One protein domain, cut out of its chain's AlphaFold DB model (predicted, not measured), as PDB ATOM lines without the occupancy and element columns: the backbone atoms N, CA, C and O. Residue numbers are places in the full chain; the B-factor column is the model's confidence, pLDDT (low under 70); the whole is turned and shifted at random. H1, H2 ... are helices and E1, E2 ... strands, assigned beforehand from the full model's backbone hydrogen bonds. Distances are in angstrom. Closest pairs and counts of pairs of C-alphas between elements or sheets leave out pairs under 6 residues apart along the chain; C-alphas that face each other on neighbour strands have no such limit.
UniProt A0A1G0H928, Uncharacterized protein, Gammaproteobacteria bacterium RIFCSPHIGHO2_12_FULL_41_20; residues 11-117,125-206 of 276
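What this domain is: This is residues 11 to 117 and 125 to 206 of the 276 residues of an uncharacterized protein of Gammaproteobacteria bacterium RIFCSPHIGHO2_12_FULL_41_20 (UniProt A0A1G0H928). One twisted sheet of eight strands makes the middle, with H1 and H6 side by side over one face and H3 over the other, where the sheet curls round it. H2 stands off the sheet, while H4 and H5 only graze it. The printed part has 189 residues, with named elements in the order H1 E1 E2 E3 E4 H2 H3 E5 E6 E7 H4 H5 E8 H6. The sheet is mixed and branched at E3, and the class is mixed, helices and strands. The whole is compact, with a radius of gyration of the C-alphas of 15.8 A and spans of 49 by 36 by 34 A.

How they stand to each other: H1, residues 11 to 26, is on the sheet at a height over the sheet of 8.5 A, over E4, residues 61 to 67, and E5, residues 101 to 108. It runs along the strands, at 8 degrees to E4 on the local plane. E3, residues 50 to 58, has E1, residues 31 to 33, and E2, residues 37 to 40, on one side and E4 on the other. E1 is antiparallel to E3, with N 32 and O 57 at 2.8 A. E2, E3 and E4 form a meander, each strand the antiparallel neighbour of the one before; N 37 and O 53 are 2.8 A apart, N 56 and O 64 2.8 A. E4 and E5 are parallel, with N 65 and O 102 at 2.8 A; with H2, residues 76 to 80, and H3, residues 85 to 95, between them in the chain, they form a strand-helix-strand unit with a right-handed crossover. H3 is on the opposite face from H1; its closest C-alphas to E2 are Ala 92 and Leu 39, 6.8 A. E6, residues 129 to 138, is antiparallel to E5, with N 103 and O 134 at 2.8 A, and forms a hairpin with E7, residues 141 to 149, with N 133 and O 146 at 2.8 A. E7, H4, residues 161 to 167, H5, residues 174 to 177, and E8, residues 178 to 180, form a second such unit, also right-handed; E7 and E8 are parallel, with N 179 and O 147 at 2.8 A. H4 touches H3 at a steep tilt of 46 degrees, closest at C-alphas Leu 161 and Gly 86, 5.2 A. H6, residues 190 to 202, touches H1 on the same face at a shallow tilt of 25 degrees, the same way, closest at C-alphas Gly 191 and Asn 15, 5.9 A. In H2, H3, H4 and H6 every O i to N i+4 pair is within hydrogen-bond range, in H1 11 of 12; H5 is too short for such a pair.

Where its parts are: H1 begins at C-alpha 11 (-1.157, -26.378, 28.862) and is 23.0 A long. E3 measures 26.2 A, E5 22.3 A, E6 27.6 A and E7 24.5 A. H6, 18.6 A, ends at C-alpha 202 (4.989, -6.973, 20.554).

The domain as a whole: The C-alphas farthest apart are those of Asp 30 and Pro 117, 50.8 A. Residues 118 to 124 are not printed; C-alphas 117 and 125 are 15.5 A apart across the cut. The link from E7 to H4 is long. Mean pLDDT of the printed part is 73.7; 68 residues are under 70, among them 11 to 32, 70 to 80 and 109 to 117.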
ATOM      1  N   GLY A  11      -1.052 -27.603  29.669       51.09
ATOM      2  CA  GLY A  11      -1.157 -26.378  28.862       51.09
ATOM      3  C   GLY A  11      -0.645 -25.128  29.588       51.09
ATOM      4  O   GLY A  11      -0.151 -24.206  28.946       51.09
ATOM      5  N   THR A  12      -0.667 -25.115  30.922       51.88
ATOM      6  CA  THR A  12      -0.019 -24.073  31.730       51.88
ATOM      7  C   THR A  12       1.500 -24.064  31.541       51.88
ATOM      8  O   THR A  12       2.081 -23.021  31.241       51.88
ATOM      9  N   ARG A  13       2.163 -25.227  31.629       55.44
ATOM     10  CA  ARG A  13       3.617 -25.314  31.412       55.44
ATOM     11  C   ARG A  13       4.023 -25.058  29.981       55.44
ATOM     12  O   ARG A  13       5.048 -24.428  29.757       55.44
ATOM     13  N   PHE A  14       3.224 -25.534  29.038       53.50
ATOM     14  CA  PHE A  14       3.463 -25.301  27.627       53.50
ATOM     15  C   PHE A  14       3.483 -23.793  27.327       53.50
ATOM     16  O   PHE A  14       4.479 -23.289  26.819       53.50
ATOM     17  N   ASN A  15       2.474 -23.039  27.775       54.38
ATOM     18  CA  ASN A  15       2.465 -21.581  27.613       54.38
ATOM     19  C   ASN A  15       3.607 -20.882  28.354       54.38
ATOM     20  O   ASN A  15       4.240 -19.996  27.790       54.38
ATOM     21  N   ASN A  16       3.932 -21.301  29.578       55.41
ATOM     22  CA  ASN A  16       5.012 -20.673  30.349       55.41
ATOM     23  C   ASN A  16       6.401 -20.947  29.740       55.41
ATOM     24  O   ASN A  16       7.258 -20.064  29.741       55.41
ATOM     25  N   LEU A  17       6.609 -22.134  29.159       54.00
ATOM     26  CA  LEU A  17       7.795 -22.472  28.370       54.00
ATOM     27  C   LEU A  17       7.915 -21.559  27.144       54.00
ATOM     28  O   LEU A  17       9.002 -21.095  26.808       54.00
ATOM     29  N   LEU A  18       6.790 -21.275  26.499       52.88
ATOM     30  CA  LEU A  18       6.737 -20.481  25.281       52.88
ATOM     31  C   LEU A  18       6.856 -18.970  25.527       52.88
ATOM     32  O   LEU A  18       7.428 -18.253  24.709       52.88
ATOM     33  N   LEU A  19       6.410 -18.484  26.683       54.03
ATOM     34  CA  LEU A  19       6.723 -17.136  27.166       54.03
ATOM     35  C   LEU A  19       8.230 -16.968  27.421       54.03
ATOM     36  O   LEU A  19       8.818 -15.949  27.051       54.03
ATOM     37  N   GLY A  20       8.886 -18.003  27.959       53.38
ATOM     38  CA  GLY A  20      10.350 -18.064  28.080       53.38
ATOM     39  C   GLY A  20      11.085 -18.073  26.729       53.38
ATOM     40  O   GLY A  20      12.238 -17.659  26.631       53.38
ATOM     41  N   VAL A  21      10.410 -18.522  25.671       51.22
ATOM     42  CA  VAL A  21      10.903 -18.510  24.288       51.22
ATOM     43  C   VAL A  21      10.759 -17.122  23.649       51.22
ATOM     44  O   VAL A  21      11.723 -16.620  23.067       51.22
ATOM     45  N   LEU A  22       9.590 -16.484  23.783       52.50
ATOM     46  CA  LEU A  22       9.317 -15.145  23.240       52.50
ATOM     47  C   LEU A  22      10.256 -14.089  23.827       52.50
ATOM     48  O   LEU A  22      10.848 -13.302  23.091       52.50
ATOM     49  N   THR A  23      10.467 -14.128  25.140       51.31
ATOM     50  CA  THR A  23      11.388 -13.221  25.836       51.31
ATOM     51  C   THR A  23      12.810 -13.275  25.288       51.31
ATOM     52  O   THR A  23      13.473 -12.254  25.144       51.31
ATOM     53  N   LYS A  24      13.315 -14.446  24.904       49.53
ATOM     54  CA  LYS A  24      14.715 -14.532  24.486       49.53
ATOM     55  C   LYS A  24      14.977 -14.064  23.058       49.53
ATOM     56  O   LYS A  24      16.009 -13.443  22.830       49.53
ATOM     57  N   LYS A  25      14.045 -14.300  22.126       47.56
ATOM     58  CA  LYS A  25      14.164 -13.850  20.725       47.56
ATOM     59  C   LYS A  25      14.129 -12.319  20.598       47.56
ATOM     60  O   LYS A  25      14.691 -11.764  19.663       47.56
ATOM     61  N   HIS A  26      13.497 -11.631  21.549       48.81
ATOM     62  CA  HIS A  26      13.396 -10.172  21.543       48.81
ATOM     63  C   HIS A  26      14.599  -9.446  22.169       48.81
ATOM     64  O   HIS A  26      14.778  -8.265  21.891       48.81
ATOM     65  N   ARG A  27      15.503 -10.138  22.885       49.84
ATOM     66  CA  ARG A  27      16.778  -9.538  23.342       49.84
ATOM     67  C   ARG A  27      17.689  -9.080  22.194       49.84
ATOM     68  O   ARG A  27      18.613  -8.316  22.428       49.84
ATOM     69  N   GLU A  28      17.423  -9.521  20.968       50.62
ATOM     70  CA  GLU A  28      18.150  -9.122  19.756       50.62
ATOM     71  C   GLU A  28      17.578  -7.844  19.093       50.62
ATOM     72  O   GLU A  28      18.049  -7.456  18.029       50.62
ATOM     73  N   ARG A  29      16.552  -7.195  19.679       54.84
ATOM     74  CA  ARG A  29      15.793  -6.078  19.068       54.84
ATOM     75  C   ARG A  29      15.604  -4.832  19.965       54.84
ATOM     76  O   ARG A  29      14.533  -4.245  19.938       54.84
ATOM     77  N   ASP A  30      16.595  -4.430  20.763       63.62
ATOM     78  CA  ASP A  30      16.495  -3.272  21.691       63.62
ATOM     79  C   ASP A  30      15.352  -3.376  22.724       63.62
ATOM     80  O   ASP A  30      14.813  -2.379  23.209       63.62
ATOM     81  N   ILE A  31      14.971  -4.607  23.074       66.00
ATOM     82  CA  ILE A  31      13.937  -4.894  24.067       66.00
ATOM     83  C   ILE A  31      14.598  -5.416  25.341       66.00
ATOM     84  O   ILE A  31      15.295  -6.435  25.338       66.00
ATOM     85  N   ASN A  32      14.328  -4.734  26.448       69.94
ATOM     86  CA  ASN A  32      14.774  -5.112  27.778       69.94
ATOM     87  C   ASN A  32      13.682  -5.924  28.478       69.94
ATOM     88  O   ASN A  32      12.501  -5.585  28.432       69.94
ATOM     89  N   ILE A  33      14.079  -7.017  29.127       70.12
ATOM     90  CA  ILE A  33      13.165  -7.892  29.867       70.12
ATOM     91  C   ILE A  33      13.667  -7.994  31.292       70.12
ATOM     92  O   ILE A  33      14.769  -8.497  31.526       70.12
ATOM     93  N   GLU A  34      12.847  -7.514  32.216       76.25
ATOM     94  CA  GLU A  34      13.123  -7.560  33.647       76.25
ATOM     95  C   GLU A  34      12.785  -8.942  34.223       76.25
ATOM     96  O   GLU A  34      12.053  -9.735  33.619       76.25
ATOM     97  N   GLU A  35      13.355  -9.246  35.393       66.06
ATOM     98  CA  GLU A  35      13.109 -10.507  36.090       66.06
ATOM     99  C   GLU A  35      11.629 -10.701  36.415       66.06
ATOM    100  O   GLU A  35      10.854  -9.754  36.567       66.06
ATOM    101  N   ALA A  36      11.244 -11.970  36.519       73.88
ATOM    102  CA  ALA A  36       9.878 -12.334  36.806       73.88
ATOM    103  C   ALA A  36       9.458 -11.886  38.213       73.88
ATOM    104  O   ALA A  36      10.139 -12.162  39.201       73.88
ATOM    105  N   GLN A  37       8.302 -11.239  38.296       82.31
ATOM    106  CA  GLN A  37       7.709 -10.755  39.534       82.31
ATOM    107  C   GLN A  37       6.432 -11.534  39.847       82.31
ATOM    108  O   GLN A  37       5.784 -12.093  38.962       82.31
ATOM    109  N   LEU A  38       6.063 -11.582  41.125       85.38
ATOM    110  CA  LEU A  38       4.854 -12.258  41.588       85.38
ATOM    111  C   LEU A  38       3.779 -11.227  41.914       85.38
ATOM    112  O   LEU A  38       3.944 -10.416  42.820       85.38
ATOM    113  N   LEU A  39       2.648 -11.313  41.223       85.19
ATOM    114  CA  LEU A  39       1.442 -10.589  41.585       85.19
ATOM    115  C   LEU A  39       0.629 -11.424  42.575       85.19
ATOM    116  O   LEU A  39       0.266 -12.561  42.271       85.19
ATOM    117  N   GLN A  40       0.313 -10.851  43.736       85.31
ATOM    118  CA  GLN A  40      -0.622 -11.455  44.684       85.31
ATOM    119  C   GLN A  40      -2.070 -11.202  44.260       85.31
ATOM    120  O   GLN A  40      -2.454 -10.085  43.922       85.31
ATOM    121  N   LEU A  41      -2.878 -12.252  44.298       79.12
ATOM    122  CA  LEU A  41      -4.293 -12.269  43.959       79.12
ATOM    123  C   LEU A  41      -5.141 -12.376  45.235       79.12
ATOM    124  O   LEU A  41      -4.663 -12.886  46.253       79.12
ATOM    125  N   PRO A  42      -6.410 -11.926  45.213       70.56
ATOM    126  CA  PRO A  42      -7.295 -12.071  46.360       70.56
ATOM    127  C   PRO A  42      -7.458 -13.551  46.730       70.56
ATOM    128  O   PRO A  42      -7.567 -14.409  45.853       70.56
ATOM    129  N   ASN A  43      -7.507 -13.851  48.029       62.94
ATOM    130  CA  ASN A  43      -7.676 -15.218  48.517       62.94
ATOM    131  C   ASN A  43      -9.041 -15.780  48.095       62.94
ATOM    132  O   ASN A  43     -10.062 -15.525  48.736       62.94
ATOM    133  N   TYR A  44      -9.049 -16.614  47.059       55.22
ATOM    134  CA  TYR A  44     -10.188 -17.452  46.712       55.22
ATOM    135  C   TYR A  44      -9.916 -18.855  47.244       55.22
ATOM    136  O   TYR A  44      -9.097 -19.571  46.684       55.22
ATOM    137  N   LEU A  45     -10.557 -19.205  48.367       49.00
ATOM    138  CA  LEU A  45     -10.622 -20.539  48.991       49.00
ATOM    139  C   LEU A  45      -9.701 -21.614  48.352       49.00
ATOM    140  O   LEU A  45     -10.056 -22.272  47.372       49.00
ATOM    141  N   HIS A  46      -8.534 -21.817  48.976       48.66
ATOM    142  CA  HIS A  46      -7.590 -22.926  48.759       48.66
ATOM    143  C   HIS A  46      -6.840 -22.998  47.408       48.66
ATOM    144  O   HIS A  46      -6.710 -24.082  46.852       48.66
ATOM    145  N   GLY A  47      -6.275 -21.903  46.893       50.34
ATOM    146  CA  GLY A  47      -5.417 -21.918  45.693       50.34
ATOM    147  C   GLY A  47      -4.031 -21.295  45.892       50.34
ATOM    148  O   GLY A  47      -3.765 -20.666  46.913       50.34
ATOM    149  N   ALA A  48      -3.146 -21.466  44.901       53.91
ATOM    150  CA  ALA A  48      -1.966 -20.616  44.768       53.91
ATOM    151  C   ALA A  48      -2.451 -19.191  44.468       53.91
ATOM    152  O   ALA A  48      -3.119 -18.970  43.460       53.91
ATOM    153  N   ASN A  49      -2.153 -18.250  45.363       72.81
ATOM    154  CA  ASN A  49      -2.652 -16.875  45.280       72.81
ATOM    155  C   ASN A  49      -1.706 -15.957  44.510       72.81
ATOM    156  O   ASN A  49      -1.846 -14.747  44.580       72.81
ATOM    157  N   THR A  50      -0.738 -16.508  43.785       76.56
ATOM    158  CA  THR A  50       0.199 -15.724  42.989       76.56
ATOM    159  C   THR A  50       0.079 -16.051  41.516       76.56
ATOM    160  O   THR A  50      -0.139 -17.198  41.122       76.56
ATOM    161  N   ILE A  51       0.262 -15.029  40.690       80.69
ATOM    162  CA  ILE A  51       0.505 -15.173  39.262       80.69
ATOM    163  C   ILE A  51       1.816 -14.469  38.942       80.69
ATOM    164  O   ILE A  51       2.056 -13.341  39.362       80.69
ATOM    165  N   GLU A  52       2.701 -15.172  38.253       83.19
ATOM    166  CA  GLU A  52       3.977 -14.600  37.849       83.19
ATOM    167  C   GLU A  52       3.794 -13.777  36.571       83.19
ATOM    168  O   GLU A  52       3.004 -14.148  35.700       83.19
ATOM    169  N   TYR A  53       4.539 -12.689  36.441       85.06
ATOM    170  CA  TYR A  53       4.597 -11.896  35.226       85.06
ATOM    171  C   TYR A  53       6.013 -11.389  34.970       85.06
ATOM    172  O   TYR A  53       6.842 -11.303  35.871       85.06
ATOM    173  N   ILE A  54       6.274 -11.036  33.721       83.50
ATOM    174  CA  ILE A  54       7.509 -10.391  33.278       83.50
ATOM    175  C   ILE A  54       7.189  -8.996  32.752       83.50
ATOM    176  O   ILE A  54       6.107  -8.782  32.202       83.50
ATOM    177  N   LYS A  55       8.132  -8.062  32.887       87.44
ATOM    178  CA  LYS A  55       8.041  -6.719  32.306       87.44
ATOM    179  C   LYS A  55       8.959  -6.621  31.094       87.44
ATOM    180  O   LYS A  55      10.130  -6.992  31.159       87.44
ATOM    181  N   ILE A  56       8.404  -6.127  29.998       83.81
ATOM    182  CA  ILE A  56       9.094  -5.856  28.744       83.81
ATOM    183  C   ILE A  56       9.120  -4.345  28.541       83.81
ATOM    184  O   ILE A  56       8.075  -3.699  28.589       83.81
ATOM    185  N   THR A  57      10.304  -3.785  28.312       84.44
ATOM    186  CA  THR A  57      10.498  -2.363  28.020       84.44
ATOM    187  C   THR A  57      11.241  -2.179  26.703       84.44
ATOM    188  O   THR A  57      12.122  -2.960  26.347       84.44
ATOM    189  N   GLN A  58      10.868  -1.136  25.972       81.12
ATOM    190  CA  GLN A  58      11.519  -0.702  24.742       81.12
ATOM    191  C   GLN A  58      11.568   0.827  24.748       81.12
ATOM    192  O   GLN A  58      10.715   1.481  25.353       81.12
ATOM    193  N   GLU A  59      12.583   1.408  24.112       80.88
ATOM    194  CA  GLU A  59      12.732   2.861  24.055       80.88
ATOM    195  C   GLU A  59      11.491   3.525  23.437       80.88
ATOM    196  O   GLU A  59      11.016   3.111  22.381       80.88
ATOM    197  N   ASN A  60      10.972   4.571  24.090       82.44
ATOM    198  CA  ASN A  60       9.808   5.351  23.645       82.44
ATOM    199  C   ASN A  60       8.495   4.556  23.473       82.44
ATOM    200  O   ASN A  60       7.553   5.061  22.863       82.44
ATOM    201  N   VAL A  61       8.401   3.345  24.031       85.44
ATOM    202  CA  VAL A  61       7.187   2.517  24.017       85.44
ATOM    203  C   VAL A  61       6.750   2.235  25.460       85.44
ATOM    204  O   VAL A  61       7.601   1.925  26.297       85.44
ATOM    205  N   PRO A  62       5.445   2.326  25.785       89.19
ATOM    206  CA  PRO A  62       4.949   1.926  27.097       89.19
ATOM    207  C   PRO A  62       5.330   0.476  27.440       89.19
ATOM    208  O   PRO A  62       5.311  -0.386  26.558       89.19
ATOM    209  N   PRO A  63       5.661   0.174  28.707       91.62
ATOM    210  CA  PRO A  63       5.986  -1.180  29.128       91.62
ATOM    211  C   PRO A  63       4.839  -2.164  28.883       91.62
ATOM    212  O   PRO A  63       3.658  -1.840  29.023       91.62
ATOM    213  N   ILE A  64       5.206  -3.405  28.570       91.00
ATOM    214  CA  ILE A  64       4.274  -4.513  28.370       91.00
ATOM    215  C   ILE A  64       4.537  -5.569  29.438       91.00
ATOM    216  O   ILE A  64       5.658  -6.052  29.593       91.00
ATOM    217  N   TYR A  65       3.494  -5.962  30.157       90.88
ATOM    218  CA  TYR A  65       3.552  -6.981  31.195       90.88
ATOM    219  C   TYR A  65       2.905  -8.252  30.692       90.88
ATOM    220  O   TYR A  65       1.719  -8.258  30.361       90.88
ATOM    221  N   ILE A  66       3.666  -9.339  30.660       87.06
ATOM    222  CA  ILE A  66       3.164 -10.624  30.183       87.06
ATOM    223  C   ILE A  66       3.059 -11.585  31.351       87.06
ATOM    224  O   ILE A  66       4.051 -11.899  32.007       87.06
ATOM    225  N   PHE A  67       1.843 -12.048  31.608       86.12
ATOM    226  CA  PHE A  67       1.544 -12.925  32.727       86.12
ATOM    227  C   PHE A  67       1.727 -14.382  32.319       86.12
ATOM    228  O   PHE A  67       1.443 -14.774  31.188       86.12
ATOM    229  N   LYS A  68       2.188 -15.206  33.254       78.06
ATOM    230  CA  LYS A  68       2.156 -16.658  33.120       78.06
ATOM    231  C   LYS A  68       0.733 -17.165  33.295       78.06
ATOM    232  O   LYS A  68      -0.060 -16.596  34.039       78.06
ATOM    233  N   VAL A  69       0.422 -18.297  32.674       74.12
ATOM    234  CA  VAL A  69      -0.815 -19.015  33.000       74.12
ATOM    235  C   VAL A  69      -0.671 -19.532  34.435       74.12
ATOM    236  O   VAL A  69       0.330 -20.175  34.761       74.12
ATOM    237  N   SER A  70      -1.634 -19.228  35.306       63.75
ATOM    238  CA  SER A  70      -1.540 -19.543  36.739       63.75
ATOM    239  C   SER A  70      -1.912 -20.989  37.070       63.75
ATOM    240  O   SER A  70      -1.333 -21.582  37.980       63.75
ATOM    241  N   LYS A  71      -2.887 -21.578  36.360       65.81
ATOM    242  CA  LYS A  71      -3.394 -22.922  36.670       65.81
ATOM    243  C   LYS A  71      -4.141 -23.574  35.503       65.81
ATOM    244  O   LYS A  71      -4.835 -22.906  34.737       65.81
ATOM    245  N   ASP A  72      -4.077 -24.904  35.423       63.41
ATOM    246  CA  ASP A  72      -4.885 -25.702  34.494       63.41
ATOM    247  C   ASP A  72      -6.266 -26.041  35.078       63.41
ATOM    248  O   ASP A  72      -6.364 -26.572  36.187       63.41
ATOM    249  N   SER A  73      -7.331 -25.855  34.289       64.06
ATOM    250  CA  SER A  73      -8.734 -26.166  34.635       64.06
ATOM    251  C   SER A  73      -9.092 -27.661  34.581       64.06
ATOM    252  O   SER A  73     -10.262 -28.031  34.503       64.06
ATOM    253  N   GLN A  74      -8.093 -28.551  34.608       62.16
ATOM    254  CA  GLN A  74      -8.277 -29.998  34.425       62.16
ATOM    255  C   GLN A  74      -9.134 -30.661  35.516       62.16
ATOM    256  O   GLN A  74      -9.698 -31.727  35.281       62.16
ATOM    257  N   THR A  75      -9.244 -30.053  36.701       63.78
ATOM    258  CA  THR A  75     -10.076 -30.550  37.806       63.78
ATOM    259  C   THR A  75     -11.081 -29.486  38.242       63.78
ATOM    260  O   THR A  75     -10.779 -28.295  38.191       63.78
ATOM    261  N   LYS A  76     -12.252 -29.907  38.743       65.75
ATOM    262  CA  LYS A  76     -13.279 -28.994  39.290       65.75
ATOM    263  C   LYS A  76     -12.734 -28.095  40.406       65.75
ATOM    264  O   LYS A  76     -13.109 -26.935  40.508       65.75
ATOM    265  N   THR A  77     -11.832 -28.627  41.230       68.88
ATOM    266  CA  THR A  77     -11.153 -27.866  42.286       68.88
ATOM    267  C   THR A  77     -10.227 -26.802  41.707       68.88
ATOM    268  O   THR A  77     -10.191 -25.687  42.205       68.88
ATOM    269  N   ASN A  78      -9.487 -27.108  40.638       68.19
ATOM    270  CA  ASN A  78      -8.652 -26.103  39.988       68.19
ATOM    271  C   ASN A  78      -9.492 -25.033  39.292       68.19
ATOM    272  O   ASN A  78      -9.143 -23.860  39.348       68.19
ATOM    273  N   GLU A  79     -10.593 -25.445  38.671       67.50
ATOM    274  CA  GLU A  79     -11.550 -24.571  38.003       67.50
ATOM    275  C   GLU A  79     -12.153 -23.544  38.967       67.50
ATOM    276  O   GLU A  79     -12.090 -22.341  38.725       67.50
ATOM    277  N   SER A  80     -12.665 -23.994  40.118       68.88
ATOM    278  CA  SER A  80     -13.233 -23.099  41.130       68.88
ATOM    279  C   SER A  80     -12.203 -22.141  41.730       68.88
ATOM    280  O   SER A  80     -12.591 -21.163  42.364       68.88
ATOM    281  N   GLN A  81     -10.914 -22.377  41.495       70.31
ATOM    282  CA  GLN A  81      -9.790 -21.596  42.004       70.31
ATOM    283  C   GLN A  81      -9.109 -20.733  40.938       70.31
ATOM    284  O   GLN A  81      -8.165 -20.023  41.275       70.31
ATOM    285  N   LEU A  82      -9.548 -20.765  39.672       73.44
ATOM    286  CA  LEU A  82      -9.001 -19.849  38.669       73.44
ATOM    287  C   LEU A  82      -9.327 -18.402  39.040       73.44
ATOM    288  O   LEU A  82     -10.416 -18.099  39.520       73.44
ATOM    289  N   ALA A  83      -8.395 -17.494  38.789       75.62
ATOM    290  CA  ALA A  83      -8.636 -16.073  38.990       75.62
ATOM    291  C   ALA A  83      -9.637 -15.537  37.954       75.62
ATOM    292  O   ALA A  83      -9.600 -15.936  36.788       75.62
ATOM    293  N   TYR A  84     -10.511 -14.613  38.362       79.06
ATOM    294  CA  TYR A  84     -11.288 -13.835  37.396       79.06
ATOM    295  C   TYR A  84     -10.361 -12.841  36.690       79.06
ATOM    296  O   TYR A  84      -9.514 -12.235  37.346       79.06
ATOM    297  N   ILE A  85     -10.534 -12.654  35.377       80.94
ATOM    298  CA  ILE A  85      -9.719 -11.723  34.574       80.94
ATOM    299  C   ILE A  85      -9.730 -10.335  35.212       80.94
ATOM    300  O   ILE A  85      -8.675  -9.733  35.401       80.94
ATOM    301  N   GLY A  86     -10.913  -9.869  35.616       81.81
ATOM    302  CA  GLY A  86     -11.049  -8.588  36.276       81.81
ATOM    303  C   GLY A  86     -10.184  -8.456  37.537       81.81
ATOM    304  O   GLY A  86      -9.464  -7.470  37.689       81.81
ATOM    305  N   ASP A  87     -10.200  -9.451  38.425       81.88
ATOM    306  CA  ASP A  87      -9.435  -9.371  39.675       81.88
ATOM    307  C   ASP A  87      -7.925  -9.279  39.402       81.88
ATOM    308  O   ASP A  87      -7.221  -8.534  40.082       81.88
ATOM    309  N   VAL A  88      -7.431 -10.003  38.388       84.88
ATOM    310  CA  VAL A  88      -6.021  -9.937  37.965       84.88
ATOM    311  C   VAL A  88      -5.675  -8.529  37.488       84.88
ATOM    312  O   VAL A  88      -4.678  -7.967  37.932       84.88
ATOM    313  N   ILE A  89      -6.516  -7.928  36.641       87.12
ATOM    314  CA  ILE A  89      -6.331  -6.554  36.156       87.12
ATOM    315  C   ILE A  89      -6.330  -5.558  37.324       87.12
ATOM    316  O   ILE A  89      -5.491  -4.657  37.374       87.12
ATOM    317  N   GLN A  90      -7.245  -5.712  38.284       85.69
ATOM    318  CA  GLN A  90      -7.333  -4.820  39.437       85.69
ATOM    319  C   GLN A  90      -6.093  -4.905  40.330       85.69
ATOM    320  O   GLN A  90      -5.568  -3.867  40.722       85.69
ATOM    321  N   GLN A  91      -5.604  -6.114  40.618       86.75
ATOM    322  CA  GLN A  91      -4.375  -6.284  41.396       86.75
ATOM    323  C   GLN A  91      -3.142  -5.801  40.633       86.75
ATOM    324  O   GLN A  91      -2.265  -5.164  41.209       86.75
ATOM    325  N   ALA A  92      -3.071  -6.043  39.322       88.62
ATOM    326  CA  ALA A  92      -1.974  -5.536  38.506       88.62
ATOM    327  C   ALA A  92      -1.887  -4.005  38.600       88.62
ATOM    328  O   ALA A  92      -0.799  -3.466  38.752       88.62
ATOM    329  N   ARG A  93      -3.028  -3.306  38.609       87.31
ATOM    330  CA  ARG A  93      -3.097  -1.843  38.761       87.31
ATOM    331  C   ARG A  93      -2.695  -1.308  40.126       87.31
ATOM    332  O   ARG A  93      -2.220  -0.183  40.209       87.31
ATOM    333  N   THR A  94      -2.917  -2.061  41.199       85.19
ATOM    334  CA  THR A  94      -2.475  -1.638  42.534       85.19
ATOM    335  C   THR A  94      -0.987  -1.891  42.752       85.19
ATOM    336  O   THR A  94      -0.386  -1.250  43.610       85.19
ATOM    337  N   HIS A  95      -0.400  -2.821  41.997       87.88
ATOM    338  CA  HIS A  95       0.978  -3.266  42.179       87.88
ATOM    339  C   HIS A  95       1.971  -2.635  41.190       87.88
ATOM    340  O   HIS A  95       3.088  -2.303  41.577       87.88
ATOM    341  N   ILE A  96       1.578  -2.456  39.928       89.06
ATOM    342  CA  ILE A  96       2.413  -1.854  38.881       89.06
ATOM    343  C   ILE A  96       2.338  -0.330  38.995       89.06
ATOM    344  O   ILE A  96       1.254   0.250  38.985       89.06
ATOM    345  N   THR A  97       3.497   0.319  39.098       88.00
ATOM    346  CA  THR A  97       3.615   1.772  39.306       88.00
ATOM    347  C   THR A  97       3.827   2.567  38.021       88.00
ATOM    348  O   THR A  97       3.755   3.797  38.048       88.00
ATOM    349  N   ASP A  98       4.086   1.892  36.899       89.81
ATOM    350  CA  ASP A  98       4.253   2.535  35.602       89.81
ATOM    351  C   ASP A  98       2.956   3.274  35.198       89.81
ATOM    352  O   ASP A  98       1.857   2.739  35.358       89.81
ATOM    353  N   PRO A  99       3.044   4.521  34.699       86.62
ATOM    354  CA  PRO A  99       1.866   5.364  34.487       86.62
ATOM    355  C   PRO A  99       0.995   4.891  33.320       86.62
ATOM    356  O   PRO A  99      -0.219   5.064  33.364       86.62
ATOM    357  N   CYS A 100       1.611   4.300  32.298       90.69
ATOM    358  CA  CYS A 100       0.949   3.749  31.124       90.69
ATOM    359  C   CYS A 100       1.621   2.427  30.756       90.69
ATOM    360  O   CYS A 100       2.850   2.354  30.753       90.69
ATOM    361  N   TYR A 101       0.832   1.388  30.495       92.75
ATOM    362  CA  TYR A 101       1.323   0.048  30.188       92.75
ATOM    363  C   TYR A 101       0.247  -0.845  29.568       92.75
ATOM    364  O   TYR A 101      -0.950  -0.596  29.708       92.75
ATOM    365  N   THR A 102       0.675  -1.943  28.950       93.44
ATOM    366  CA  THR A 102      -0.221  -2.997  28.456       93.44
ATOM    367  C   THR A 102      -0.054  -4.270  29.278       93.44
ATOM    368  O   THR A 102       1.061  -4.709  29.553       93.44
ATOM    369  N   LEU A 103      -1.167  -4.896  29.650       93.12
ATOM    370  CA  LEU A 103      -1.220  -6.222  30.257       93.12
ATOM    371  C   LEU A 103      -1.572  -7.259  29.191       93.12
ATOM    372  O   LEU A 103      -2.579  -7.114  28.500       93.12
ATOM    373  N   LEU A 104      -0.787  -8.329  29.111       91.56
ATOM    374  CA  LEU A 104      -1.042  -9.505  28.285       91.56
ATOM    375  C   LEU A 104      -1.281 -10.705  29.205       91.56
ATOM    376  O   LEU A 104      -0.347 -11.246  29.799       91.56
ATOM    377  N   LEU A 105      -2.550 -11.094  29.346       88.81
ATOM    378  CA  LEU A 105      -3.005 -12.128  30.276       88.81
ATOM    379  C   LEU A 105      -3.456 -13.370  29.493       88.81
ATOM    380  O   LEU A 105      -4.598 -13.425  29.025       88.81
ATOM    381  N   PRO A 106      -2.595 -14.387  29.324       83.00
ATOM    382  CA  PRO A 106      -3.029 -15.678  28.820       83.00
ATOM    383  C   PRO A 106      -3.878 -16.365  29.897       83.00
ATOM    384  O   PRO A 106      -3.377 -16.794  30.936       83.00
ATOM    385  N   MET A 107      -5.183 -16.459  29.661       79.19
ATOM    386  CA  MET A 107      -6.150 -16.899  30.666       79.19
ATOM    387  C   MET A 107      -6.939 -18.100  30.153       79.19
ATOM    388  O   MET A 107      -7.440 -18.117  29.027       79.19
ATOM    389  N   ARG A 108      -7.055 -19.132  30.996       71.44
ATOM    390  CA  ARG A 108      -7.938 -20.273  30.738       71.44
ATOM    391  C   ARG A 108      -9.396 -19.830  30.877       71.44
ATOM    392  O   ARG A 108      -9.781 -19.247  31.885       71.44
ATOM    393  N   GLN A 109     -10.209 -20.181  29.889       60.09
ATOM    394  CA  GLN A 109     -11.662 -20.186  29.987       60.09
ATOM    395  C   GLN A 109     -12.084 -21.303  30.958       60.09
ATOM    396  O   GLN A 109     -11.443 -22.356  30.987       60.09
ATOM    397  N   CYS A 110     -13.179 -21.086  31.691       54.00
ATOM    398  CA  CYS A 110     -13.785 -21.942  32.729       54.00
ATOM    399  C   CYS A 110     -13.442 -21.535  34.164       54.00
ATOM    400  O   CYS A 110     -12.736 -22.241  34.874       54.00
ATOM    401  N   ARG A 111     -14.040 -20.445  34.636       49.09
ATOM    402  CA  ARG A 111     -14.695 -20.513  35.944       49.09
ATOM    403  C   ARG A 111     -16.175 -20.679  35.641       49.09
ATOM    404  O   ARG A 111     -16.713 -19.844  34.939       49.09
ATOM    405  N   GLY A 112     -16.837 -21.727  36.110       47.38
ATOM    406  CA  GLY A 112     -18.290 -21.814  36.000       47.38
ATOM    407  C   GLY A 112     -18.825 -22.171  34.613       47.38
ATOM    408  O   GLY A 112     -18.134 -22.206  33.595       47.38
ATOM    409  N   PHE A 113     -20.110 -22.497  34.621       49.22
ATOM    410  CA  PHE A 113     -20.775 -23.196  33.543       49.22
ATOM    411  C   PHE A 113     -21.701 -22.266  32.754       49.22
ATOM    412  O   PHE A 113     -22.625 -21.683  33.322       49.22
ATOM    413  N   GLY A 114     -21.511 -22.170  31.438       45.75
ATOM    414  CA  GLY A 114     -22.486 -21.523  30.563       45.75
ATOM    415  C   GLY A 114     -23.743 -22.387  30.420       45.75
ATOM    416  O   GLY A 114     -23.653 -23.549  30.020       45.75
ATOM    417  N   LYS A 115     -24.925 -21.836  30.725       43.25
ATOM    418  CA  LYS A 115     -26.205 -22.433  30.312       43.25
ATOM    419  C   LYS A 115     -26.439 -22.095  28.842       43.25
ATOM    420  O   LYS A 115     -26.622 -20.927  28.516       43.25
ATOM    421  N   LEU A 116     -26.488 -23.100  27.972       46.88
ATOM    422  CA  LEU A 116     -27.040 -22.912  26.632       46.88
ATOM    423  C   LEU A 116     -28.569 -22.789  26.734       46.88
ATOM    424  O   LEU A 116     -29.206 -23.649  27.355       46.88
ATOM    425  N   PRO A 117     -29.180 -21.735  26.167       45.25
ATOM    426  CA  PRO A 117     -30.622 -21.668  26.053       45.25
ATOM    427  C   PRO A 117     -31.068 -22.661  24.973       45.25
ATOM    428  O   PRO A 117     -30.542 -22.653  23.866       45.25
ATOM    429  N   GLN A 125     -18.074 -27.511  29.258       55.38
ATOM    430  CA  GLN A 125     -16.735 -27.350  29.818       55.38
ATOM    431  C   GLN A 125     -15.732 -27.278  28.664       55.38
ATOM    432  O   GLN A 125     -15.645 -28.211  27.865       55.38
ATOM    433  N   ARG A 126     -14.948 -26.199  28.578       59.59
ATOM    434  CA  ARG A 126     -13.949 -26.046  27.517       59.59
ATOM    435  C   ARG A 126     -12.591 -25.657  28.080       59.59
ATOM    436  O   ARG A 126     -12.360 -24.528  28.494       59.59
ATOM    437  N   GLN A 127     -11.652 -26.598  28.044       68.69
ATOM    438  CA  GLN A 127     -10.259 -26.348  28.410       68.69
ATOM    439  C   GLN A 127      -9.560 -25.525  27.317       68.69
ATOM    440  O   GLN A 127      -8.748 -26.044  26.559       68.69
ATOM    441  N   HIS A 128      -9.859 -24.231  27.231       77.94
ATOM    442  CA  HIS A 128      -9.337 -23.330  26.200       77.94
ATOM    443  C   HIS A 128      -8.659 -22.116  26.813       77.94
ATOM    444  O   HIS A 128      -8.984 -21.731  27.931       77.94
ATOM    445  N   ILE A 129      -7.693 -21.543  26.108       78.75
ATOM    446  CA  ILE A 129      -6.934 -20.375  26.556       78.75
ATOM    447  C   ILE A 129      -7.146 -19.256  25.550       78.75
ATOM    448  O   ILE A 129      -7.053 -19.481  24.346       78.75
ATOM    449  N   VAL A 130      -7.415 -18.065  26.065       84.88
ATOM    450  CA  VAL A 130      -7.466 -16.817  25.301       84.88
ATOM    451  C   VAL A 130      -6.372 -15.884  25.772       84.88
ATOM    452  O   VAL A 130      -5.845 -16.040  26.875       84.88
ATOM    453  N   LEU A 131      -6.051 -14.897  24.943       88.56
ATOM    454  CA  LEU A 131      -5.246 -13.768  25.378       88.56
ATOM    455  C   LEU A 131      -6.174 -12.606  25.705       88.56
ATOM    456  O   LEU A 131      -6.914 -12.154  24.835       88.56
ATOM    457  N   VAL A 132      -6.110 -12.110  26.935       90.62
ATOM    458  CA  VAL A 132      -6.681 -10.810  27.285       90.62
ATOM    459  C   VAL A 132      -5.588  -9.763  27.129       90.62
ATOM    460  O   VAL A 132      -4.510  -9.908  27.706       90.62
ATOM    461  N   GLN A 133      -5.876  -8.717  26.371       93.25
ATOM    462  CA  GLN A 133      -5.069  -7.511  26.289       93.25
ATOM    463  C   GLN A 133      -5.794  -6.395  27.041       93.25
ATOM    464  O   GLN A 133      -6.955  -6.123  26.749       93.25
ATOM    465  N   ALA A 134      -5.129  -5.737  27.988       92.00
ATOM    466  CA  ALA A 134      -5.672  -4.552  28.647       92.00
ATOM    467  C   ALA A 134      -4.667  -3.403  28.583       92.00
ATOM    468  O   ALA A 134      -3.542  -3.546  29.061       92.00
ATOM    469  N   ASP A 135      -5.081  -2.272  28.022       92.06
ATOM    470  CA  ASP A 135      -4.258  -1.068  27.944       92.06
ATOM    471  C   ASP A 135      -4.637  -0.124  29.090       92.06
ATOM    472  O   ASP A 135      -5.795   0.276  29.252       92.06
ATOM    473  N   VAL A 136      -3.649   0.207  29.913       89.00
ATOM    474  CA  VAL A 136      -3.784   1.051  31.098       89.00
ATOM    475  C   VAL A 136      -3.058   2.358  30.820       89.00
ATOM    476  O   VAL A 136      -1.873   2.344  30.510       89.00
ATOM    477  N   ASN A 137      -3.762   3.488  30.900       80.00
ATOM    478  CA  ASN A 137      -3.205   4.806  30.557       80.00
ATOM    479  C   ASN A 137      -2.931   5.676  31.794       80.00
ATOM    480  O   ASN A 137      -2.153   6.623  31.732       80.00
ATOM    481  N   THR A 138      -3.576   5.367  32.922       69.56
ATOM    482  CA  THR A 138      -3.246   5.923  34.240       69.56
ATOM    483  C   THR A 138      -3.476   4.862  35.313       69.56
ATOM    484  O   THR A 138      -4.209   3.895  35.096       69.56
ATOM    485  N   ALA A 139      -2.961   5.085  36.527       64.31
ATOM    486  CA  ALA A 139      -3.280   4.243  37.684       64.31
ATOM    487  C   ALA A 139      -4.800   4.074  37.907       64.31
ATOM    488  O   ALA A 139      -5.245   3.075  38.472       64.31
ATOM    489  N   THR A 140      -5.627   5.017  37.443       66.25
ATOM    490  CA  THR A 140      -7.083   5.030  37.644       66.25
ATOM    491  C   THR A 140      -7.907   4.677  36.404       66.25
ATOM    492  O   THR A 140      -9.085   4.371  36.574       66.25
ATOM    493  N   ALA A 141      -7.326   4.654  35.200       76.50
ATOM    494  CA  ALA A 141      -8.066   4.482  33.951       76.50
ATOM    495  C   ALA A 141      -7.497   3.361  33.071       76.50
ATOM    496  O   ALA A 141      -6.319   3.349  32.702       76.50
ATOM    497  N   ILE A 142      -8.390   2.455  32.679       80.94
ATOM    498  CA  ILE A 142      -8.168   1.486  31.605       80.94
ATOM    499  C   ILE A 142      -8.805   2.070  30.352       80.94
ATOM    500  O   ILE A 142      -9.957   2.498  30.398       80.94
ATOM    501  N   THR A 143      -8.065   2.115  29.249       84.56
ATOM    502  CA  THR A 143      -8.570   2.667  27.986       84.56
ATOM    503  C   THR A 143      -9.207   1.608  27.111       84.56
ATOM    504  O   THR A 143     -10.111   1.923  26.342       84.56
ATOM    505  N   ARG A 144      -8.738   0.363  27.210       89.12
ATOM    506  CA  ARG A 144      -9.197  -0.721  26.347       89.12
ATOM    507  C   ARG A 144      -8.986  -2.078  26.998       89.12
ATOM    508  O   ARG A 144      -7.950  -2.312  27.617       89.12
ATOM    509  N   ILE A 145      -9.942  -2.981  26.800       90.19
ATOM    510  CA  ILE A 145      -9.782  -4.413  27.060       90.19
ATOM    511  C   ILE A 145     -10.195  -5.154  25.796       90.19
ATOM    512  O   ILE A 145     -11.272  -4.903  25.279       90.19
ATOM    513  N   GLN A 146      -9.355  -6.057  25.304       91.50
ATOM    514  CA  GLN A 146      -9.661  -6.930  24.177       91.50
ATOM    515  C   GLN A 146      -9.413  -8.382  24.564       91.50
ATOM    516  O   GLN A 146      -8.491  -8.691  25.319       91.50
ATOM    517  N   ILE A 147     -10.225  -9.286  24.031       90.12
ATOM    518  CA  ILE A 147     -10.044 -10.726  24.196       90.12
ATOM    519  C   ILE A 147      -9.834 -11.348  22.824       90.12
ATOM    520  O   ILE A 147     -10.683 -11.235  21.946       90.12
ATOM    521  N   HIS A 148      -8.716 -12.040  22.662       89.94
ATOM    522  CA  HIS A 148      -8.339 -12.734  21.439       89.94
ATOM    523  C   HIS A 148      -8.604 -14.234  21.603       89.94
ATOM    524  O   HIS A 148      -7.884 -14.928  22.330       89.94
ATOM    525  N   ASP A 149      -9.635 -14.740  20.922       88.88
ATOM    526  CA  ASP A 149      -9.981 -16.161  20.869       88.88
ATOM    527  C   ASP A 149      -9.719 -16.713  19.464       88.88
ATOM    528  O   ASP A 149     -10.221 -16.230  18.452       88.88
ATOM    529  N   SER A 150      -8.898 -17.754  19.387       82.38
ATOM    530  CA  SER A 150      -8.609 -18.457  18.141       82.38
ATOM    531  C   SER A 150      -9.788 -19.241  17.577       82.38
ATOM    532  O   SER A 150      -9.783 -19.533  16.383       82.38
ATOM    533  N   GLN A 151     -10.793 -19.592  18.375       83.00
ATOM    534  CA  GLN A 151     -11.978 -20.314  17.913       83.00
ATOM    535  C   GLN A 151     -13.152 -19.367  17.651       83.00
ATOM    536  O   GLN A 151     -13.210 -18.254  18.157       83.00
ATOM    537  N   SER A 152     -14.112 -19.821  16.850       78.81
ATOM    538  CA  SER A 152     -15.312 -19.069  16.464       78.81
ATOM    539  C   SER A 152     -16.472 -19.332  17.426       78.81
ATOM    540  O   SER A 152     -17.505 -19.866  17.018       78.81
ATOM    541  N   TRP A 153     -16.294 -19.039  18.716       71.50
ATOM    542  CA  TRP A 153     -17.339 -19.266  19.720       71.50
ATOM    543  C   TRP A 153     -17.889 -17.962  20.279       71.50
ATOM    544  O   TRP A 153     -17.194 -16.955  20.262       71.50
ATOM    545  N   SER A 154     -19.126 -17.979  20.775       70.94
ATOM    546  CA  SER A 154     -19.723 -16.834  21.465       70.94
ATOM    547  C   SER A 154     -19.015 -16.564  22.792       70.94
ATOM    548  O   SER A 154     -18.536 -17.495  23.437       70.94
ATOM    549  N   TYR A 155     -19.009 -15.307  23.227       70.75
ATOM    550  CA  TYR A 155     -18.499 -14.921  24.539       70.75
ATOM    551  C   TYR A 155     -19.309 -15.584  25.668       70.75
ATOM    552  O   TYR A 155     -20.530 -15.432  25.735       70.75
ATOM    553  N   THR A 156     -18.643 -16.327  26.556       67.62
ATOM    554  CA  THR A 156     -19.294 -17.088  27.645       67.62
ATOM    555  C   THR A 156     -18.563 -16.977  28.989       67.62
ATOM    556  O   THR A 156     -18.712 -17.861  29.835       67.62
ATOM    557  N   TYR A 157     -17.728 -15.954  29.201       66.56
ATOM    558  CA  TYR A 157     -16.864 -15.890  30.388       66.56
ATOM    559  C   TYR A 157     -17.546 -15.175  31.555       66.56
ATOM    560  O   TYR A 157     -18.002 -14.043  31.400       66.56
ATOM    561  N   PRO A 158     -17.570 -15.771  32.756       58.97
ATOM    562  CA  PRO A 158     -17.781 -15.011  33.973       58.97
ATOM    563  C   PRO A 158     -16.417 -14.465  34.371       58.97
ATOM    564  O   PRO A 158     -15.653 -15.124  35.065       58.97
ATOM    565  N   ASP A 159     -16.057 -13.305  33.846       66.56
ATOM    566  CA  ASP A 159     -14.712 -12.743  33.980       66.56
ATOM    567  C   ASP A 159     -14.668 -11.460  34.821       66.56
ATOM    568  O   ASP A 159     -13.595 -10.885  35.018       66.56
ATOM    569  N   LYS A 160     -15.832 -11.066  35.367       69.06
ATOM    570  CA  LYS A 160     -16.086  -9.813  36.091       69.06
ATOM    571  C   LYS A 160     -15.702  -8.553  35.305       69.06
ATOM    572  O   LYS A 160     -15.626  -7.476  35.894       69.06
ATOM    573  N   LEU A 161     -15.491  -8.635  33.987       75.50
ATOM    574  CA  LEU A 161     -15.075  -7.472  33.206       75.50
ATOM    575  C   LEU A 161     -16.139  -6.377  33.224       75.50
ATOM    576  O   LEU A 161     -15.781  -5.225  33.406       75.50
ATOM    577  N   ASN A 162     -17.431  -6.718  33.170       74.38
ATOM    578  CA  ASN A 162     -18.523  -5.739  33.288       74.38
ATOM    579  C   ASN A 162     -18.553  -5.015  34.648       74.38
ATOM    580  O   ASN A 162     -18.821  -3.813  34.710       74.38
ATOM    581  N   GLU A 163     -18.279  -5.734  35.743       74.19
ATOM    582  CA  GLU A 163     -18.228  -5.157  37.094       74.19
ATOM    583  C   GLU A 163     -17.076  -4.154  37.196       74.19
ATOM    584  O   GLU A 163     -17.246  -3.028  37.669       74.19
ATOM    585  N   ILE A 164     -15.908  -4.537  36.676       74.12
ATOM    586  CA  ILE A 164     -14.731  -3.675  36.693       74.12
ATOM    587  C   ILE A 164     -14.878  -2.516  35.722       74.12
ATOM    588  O   ILE A 164     -14.560  -1.390  36.092       74.12
ATOM    589  N   ALA A 165     -15.414  -2.755  34.530       76.31
ATOM    590  CA  ALA A 165     -15.653  -1.724  33.535       76.31
ATOM    591  C   ALA A 165     -16.519  -0.597  34.117       76.31
ATOM    592  O   ALA A 165     -16.142   0.573  34.053       76.31
ATOM    593  N   SER A 166     -17.584  -0.970  34.835       74.62
ATOM    594  CA  SER A 166     -18.439  -0.031  35.570       74.62
ATOM    595  C   SER A 166     -17.667   0.741  36.647       74.62
ATOM    596  O   SER A 166     -17.799   1.958  36.749       74.62
ATOM    597  N   SER A 167     -16.823   0.058  37.431       75.69
ATOM    598  CA  SER A 167     -16.020   0.696  38.488       75.69
ATOM    599  C   SER A 167     -14.927   1.637  37.961       75.69
ATOM    600  O   SER A 167     -14.472   2.517  38.688       75.69
ATOM    601  N   LEU A 168     -14.507   1.464  36.702       71.94
ATOM    602  CA  LEU A 168     -13.389   2.181  36.079       71.94
ATOM    603  C   LEU A 168     -13.817   3.150  34.984       71.94
ATOM    604  O   LEU A 168     -12.959   3.690  34.291       71.94
ATOM    605  N   SER A 169     -15.124   3.380  34.824       71.50
ATOM    606  CA  SER A 169     -15.673   4.188  33.725       71.50
ATOM    607  C   SER A 169     -15.171   3.742  32.341       71.50
ATOM    608  O   SER A 169     -15.049   4.552  31.426       71.50
ATOM    609  N   LEU A 170     -14.866   2.452  32.194       80.62
ATOM    610  CA  LEU A 170     -14.485   1.832  30.933       80.62
ATOM    611  C   LEU A 170     -15.765   1.377  30.228       80.62
ATOM    612  O   LEU A 170     -16.612   0.713  30.826       80.62
ATOM    613  N   HIS A 171     -15.894   1.700  28.944       80.31
ATOM    614  CA  HIS A 171     -16.877   1.040  28.098       80.31
ATOM    615  C   HIS A 171     -16.307  -0.317  27.680       80.31
ATOM    616  O   HIS A 171     -15.268  -0.363  27.030       80.31
ATOM    617  N   TYR A 172     -16.957  -1.401  28.099       82.94
ATOM    618  CA  TYR A 172     -16.636  -2.751  27.651       82.94
ATOM    619  C   TYR A 172     -17.896  -3.390  27.075       82.94
ATOM    620  O   TYR A 172     -18.935  -3.446  27.741       82.94
ATOM    621  N   SER A 173     -17.799  -3.869  25.841       84.12
ATOM    622  CA  SER A 173     -18.872  -4.528  25.110       84.12
ATOM    623  C   SER A 173     -18.340  -5.822  24.504       84.12
ATOM    624  O   SER A 173     -17.548  -5.777  23.564       84.12
ATOM    625  N   PRO A 174     -18.814  -7.005  24.941       81.00
ATOM    626  CA  PRO A 174     -18.430  -8.266  24.310       81.00
ATOM    627  C   PRO A 174     -18.692  -8.329  22.797       81.00
ATOM    628  O   PRO A 174     -18.107  -9.160  22.119       81.00
ATOM    629  N   ALA A 175     -19.568  -7.490  22.238       82.62
ATOM    630  CA  ALA A 175     -19.782  -7.449  20.790       82.62
ATOM    631  C   ALA A 175     -18.609  -6.805  20.024       82.62
ATOM    632  O   ALA A 175     -18.412  -7.112  18.851       82.62
ATOM    633  N   GLU A 176     -17.850  -5.923  20.673       85.56
ATOM    634  CA  GLU A 176     -16.775  -5.128  20.063       85.56
ATOM    635  C   GLU A 176     -15.386  -5.569  20.553       85.56
ATOM    636  O   GLU A 176     -14.412  -5.570  19.799       85.56
ATOM    637  N   ASP A 177     -15.304  -5.986  21.814       88.00
ATOM    638  CA  ASP A 177     -14.050  -6.244  22.518       88.00
ATOM    639  C   ASP A 177     -13.640  -7.720  22.523       88.00
ATOM    640  O   ASP A 177     -12.485  -8.048  22.807       88.00
ATOM    641  N   TYR A 178     -14.559  -8.626  22.185       88.31
ATOM    642  CA  TYR A 178     -14.275 -10.052  22.081       88.31
ATOM    643  C   TYR A 178     -14.121 -10.484  20.617       88.31
ATOM    644  O   TYR A 178     -15.058 -10.474  19.821       88.31
ATOM    645  N   HIS A 179     -12.905 -10.908  20.279       89.88
ATOM    646  CA  HIS A 179     -12.467 -11.227  18.925       89.88
ATOM    647  C   HIS A 179     -12.333 -12.740  18.755       89.88
ATOM    648  O   HIS A 179     -11.283 -13.320  19.028       89.88
ATOM    649  N   ALA A 180     -13.407 -13.379  18.294       87.88
ATOM    650  CA  ALA A 180     -13.438 -14.801  17.953       87.88
ATOM    651  C   ALA A 180     -13.029 -15.024  16.488       87.88
ATOM    652  O   ALA A 180     -13.849 -14.920  15.576       87.88
ATOM    653  N   TYR A 181     -11.757 -15.341  16.242       83.38
ATOM    654  CA  TYR A 181     -11.194 -15.361  14.887       83.38
ATOM    655  C   TYR A 181     -11.543 -16.608  14.062       83.38
ATOM    656  O   TYR A 181     -11.377 -16.597  12.842       83.38
ATOM    657  N   GLY A 182     -11.979 -17.707  14.688       81.62
ATOM    658  CA  GLY A 182     -12.341 -18.938  13.962       81.62
ATOM    659  C   GLY A 182     -11.196 -19.602  13.189       81.62
ATOM    660  O   GLY A 182     -11.431 -20.316  12.213       81.62
ATOM    661  N   ARG A 183      -9.949 -19.355  13.600       75.81
ATOM    662  CA  ARG A 183      -8.727 -19.859  12.957       75.81
ATOM    663  C   ARG A 183      -8.322 -21.240  13.473       75.81
ATOM    664  O   ARG A 183      -7.759 -22.035  12.727       75.81
ATOM    665  N   GLN A 184      -8.651 -21.555  14.723       69.75
ATOM    666  CA  GLN A 184      -8.426 -22.863  15.328       69.75
ATOM    667  C   GLN A 184      -9.664 -23.750  15.180       69.75
ATOM    668  O   GLN A 184     -10.773 -23.344  15.526       69.75
ATOM    669  N   ARG A 185      -9.453 -24.986  14.715       67.38
ATOM    670  CA  ARG A 185     -10.510 -26.004  14.568       67.38
ATOM    671  C   ARG A 185     -10.386 -27.170  15.553       67.38
ATOM    672  O   ARG A 185     -11.354 -27.892  15.749       67.38
ATOM    673  N   ASP A 186      -9.219 -27.365  16.156       63.12
ATOM    674  CA  ASP A 186      -8.955 -28.378  17.184       63.12
ATOM    675  C   ASP A 186      -9.165 -27.822  18.607       63.12
ATOM    676  O   ASP A 186      -9.443 -26.639  18.786       63.12
ATOM    677  N   HIS A 187      -8.981 -28.642  19.645       63.03
ATOM    678  CA  HIS A 187      -9.131 -28.235  21.053       63.03
ATOM    679  C   HIS A 187      -7.806 -28.050  21.811       63.03
ATOM    680  O   HIS A 187      -7.822 -27.835  23.021       63.03
ATOM    681  N   VAL A 188      -6.661 -28.125  21.130       60.12
ATOM    682  CA  VAL A 188      -5.340 -28.265  21.769       60.12
ATOM    683  C   VAL A 188      -4.452 -27.045  21.514       60.12
ATOM    684  O   VAL A 188      -3.724 -26.603  22.401       60.12
ATOM    685  N   LEU A 189      -4.548 -26.425  20.339       65.44
ATOM    686  CA  LEU A 189      -3.608 -25.403  19.873       65.44
ATOM    687  C   LEU A 189      -3.833 -23.998  20.430       65.44
ATOM    688  O   LEU A 189      -3.096 -23.077  20.083       65.44
ATOM    689  N   CYS A 190      -4.816 -23.810  21.305       73.44
ATOM    690  CA  CYS A 190      -5.183 -22.493  21.829       73.44
ATOM    691  C   CYS A 190      -4.008 -21.725  22.449       73.44
ATOM    692  O   CYS A 190      -3.874 -20.527  22.219       73.44
ATOM    693  N   GLY A 191      -3.093 -22.423  23.130       71.75
ATOM    694  CA  GLY A 191      -1.863 -21.821  23.650       71.75
ATOM    695  C   GLY A 191      -0.939 -21.262  22.560       71.75
ATOM    696  O   GLY A 191      -0.408 -20.168  22.708       71.75
ATOM    697  N   TYR A 192      -0.799 -21.947  21.420       68.06
ATOM    698  CA  TYR A 192       0.033 -21.461  20.310       68.06
ATOM    699  C   TYR A 192      -0.522 -20.184  19.684       68.06
ATOM    700  O   TYR A 192       0.234 -19.264  19.375       68.06
ATOM    701  N   TYR A 193      -1.842 -20.116  19.522       75.31
ATOM    702  CA  TYR A 193      -2.500 -18.908  19.034       75.31
ATOM    703  C   TYR A 193      -2.286 -17.732  19.986       75.31
ATOM    704  O   TYR A 193      -1.945 -16.646  19.529       75.31
ATOM    705  N   VAL A 194      -2.391 -17.960  21.299       78.56
ATOM    706  CA  VAL A 194      -2.099 -16.939  22.316       78.56
ATOM    707  C   VAL A 194      -0.698 -16.357  22.164       78.56
ATOM    708  O   VAL A 194      -0.531 -15.141  22.217       78.56
ATOM    709  N   LEU A 195       0.306 -17.185  21.901       72.94
ATOM    710  CA  LEU A 195       1.665 -16.693  21.666       72.94
ATOM    711  C   LEU A 195       1.795 -15.917  20.371       72.94
ATOM    712  O   LEU A 195       2.510 -14.920  20.331       72.94
ATOM    713  N   ALA A 196       1.143 -16.386  19.310       69.88
ATOM    714  CA  ALA A 196       1.153 -15.688  18.039       69.88
ATOM    715  C   ALA A 196       0.502 -14.303  18.182       69.88
ATOM    716  O   ALA A 196       1.033 -13.337  17.640       69.88
ATOM    717  N   TYR A 197      -0.562 -14.174  18.984       80.94
ATOM    718  CA  TYR A 197      -1.135 -12.875  19.349       80.94
ATOM    719  C   TYR A 197      -0.143 -12.014  20.131       80.94
ATOM    720  O   TYR A 197       0.085 -10.871  19.751       80.94
ATOM    721  N   ILE A 198       0.508 -12.559  21.167       80.50
ATOM    722  CA  ILE A 198       1.540 -11.829  21.925       80.50
ATOM    723  C   ILE A 198       2.646 -11.331  20.983       80.50
ATOM    724  O   ILE A 198       3.018 -10.166  21.045       80.50
ATOM    725  N   ALA A 199       3.143 -12.177  20.079       72.38
ATOM    726  CA  ALA A 199       4.187 -11.808  19.127       72.38
ATOM    727  C   ALA A 199       3.744 -10.690  18.167       72.38
ATOM    728  O   ALA A 199       4.526  -9.780  17.902       72.38
ATOM    729  N   LYS A 200       2.498 -10.736  17.673       77.50
ATOM    730  CA  LYS A 200       1.915  -9.658  16.860       77.50
ATOM    731  C   LYS A 200       1.825  -8.354  17.648       77.50
ATOM    732  O   LYS A 200       2.288  -7.332  17.157       77.50
ATOM    733  N   ILE A 201       1.336  -8.402  18.888       84.44
ATOM    734  CA  ILE A 201       1.223  -7.221  19.755       84.44
ATOM    735  C   ILE A 201       2.600  -6.612  20.042       84.44
ATOM    736  O   ILE A 201       2.767  -5.404  19.903       84.44
ATOM    737  N   LEU A 202       3.608  -7.433  20.357       78.19
ATOM    738  CA  LEU A 202       4.989  -6.973  20.554       78.19
ATOM    739  C   LEU A 202       5.605  -6.361  19.284       78.19
ATOM    740  O   LEU A 202       6.511  -5.540  19.382       78.19
ATOM    741  N   ALA A 203       5.134  -6.752  18.099       74.44
ATOM    742  CA  ALA A 203       5.543  -6.168  16.823       74.44
ATOM    743  C   ALA A 203       4.709  -4.934  16.417       74.44
ATOM    744  O   ALA A 203       4.978  -4.346  15.371       74.44
ATOM    745  N   GLY A 204       3.701  -4.545  17.207       78.62
ATOM    746  CA  GLY A 204       2.755  -3.485  16.846       78.62
ATOM    747  C   GLY A 204       1.806  -3.870  15.702       78.62
ATOM    748  O   GLY A 204       1.275  -3.000  15.015       78.62
ATOM    749  N   GLU A 205       1.603  -5.166  15.470       79.25
ATOM    750  CA  GLU A 205       0.799  -5.713  14.378       79.25
ATOM    751  C   GLU A 205      -0.587  -6.191  14.850       79.25
ATOM    752  O   GLU A 205      -0.807  -6.514  16.017       79.25
ATOM    753  N   SER A 206      -1.534  -6.294  13.912       84.25
ATOM    754  CA  SER A 206      -2.885  -6.810  14.175       84.25
ATOM    755  C   SER A 206      -2.905  -8.323  14.438       84.25
ATOM    756  O   SER A 206      -2.220  -9.103  13.769       84.25
TER     757      SER A 206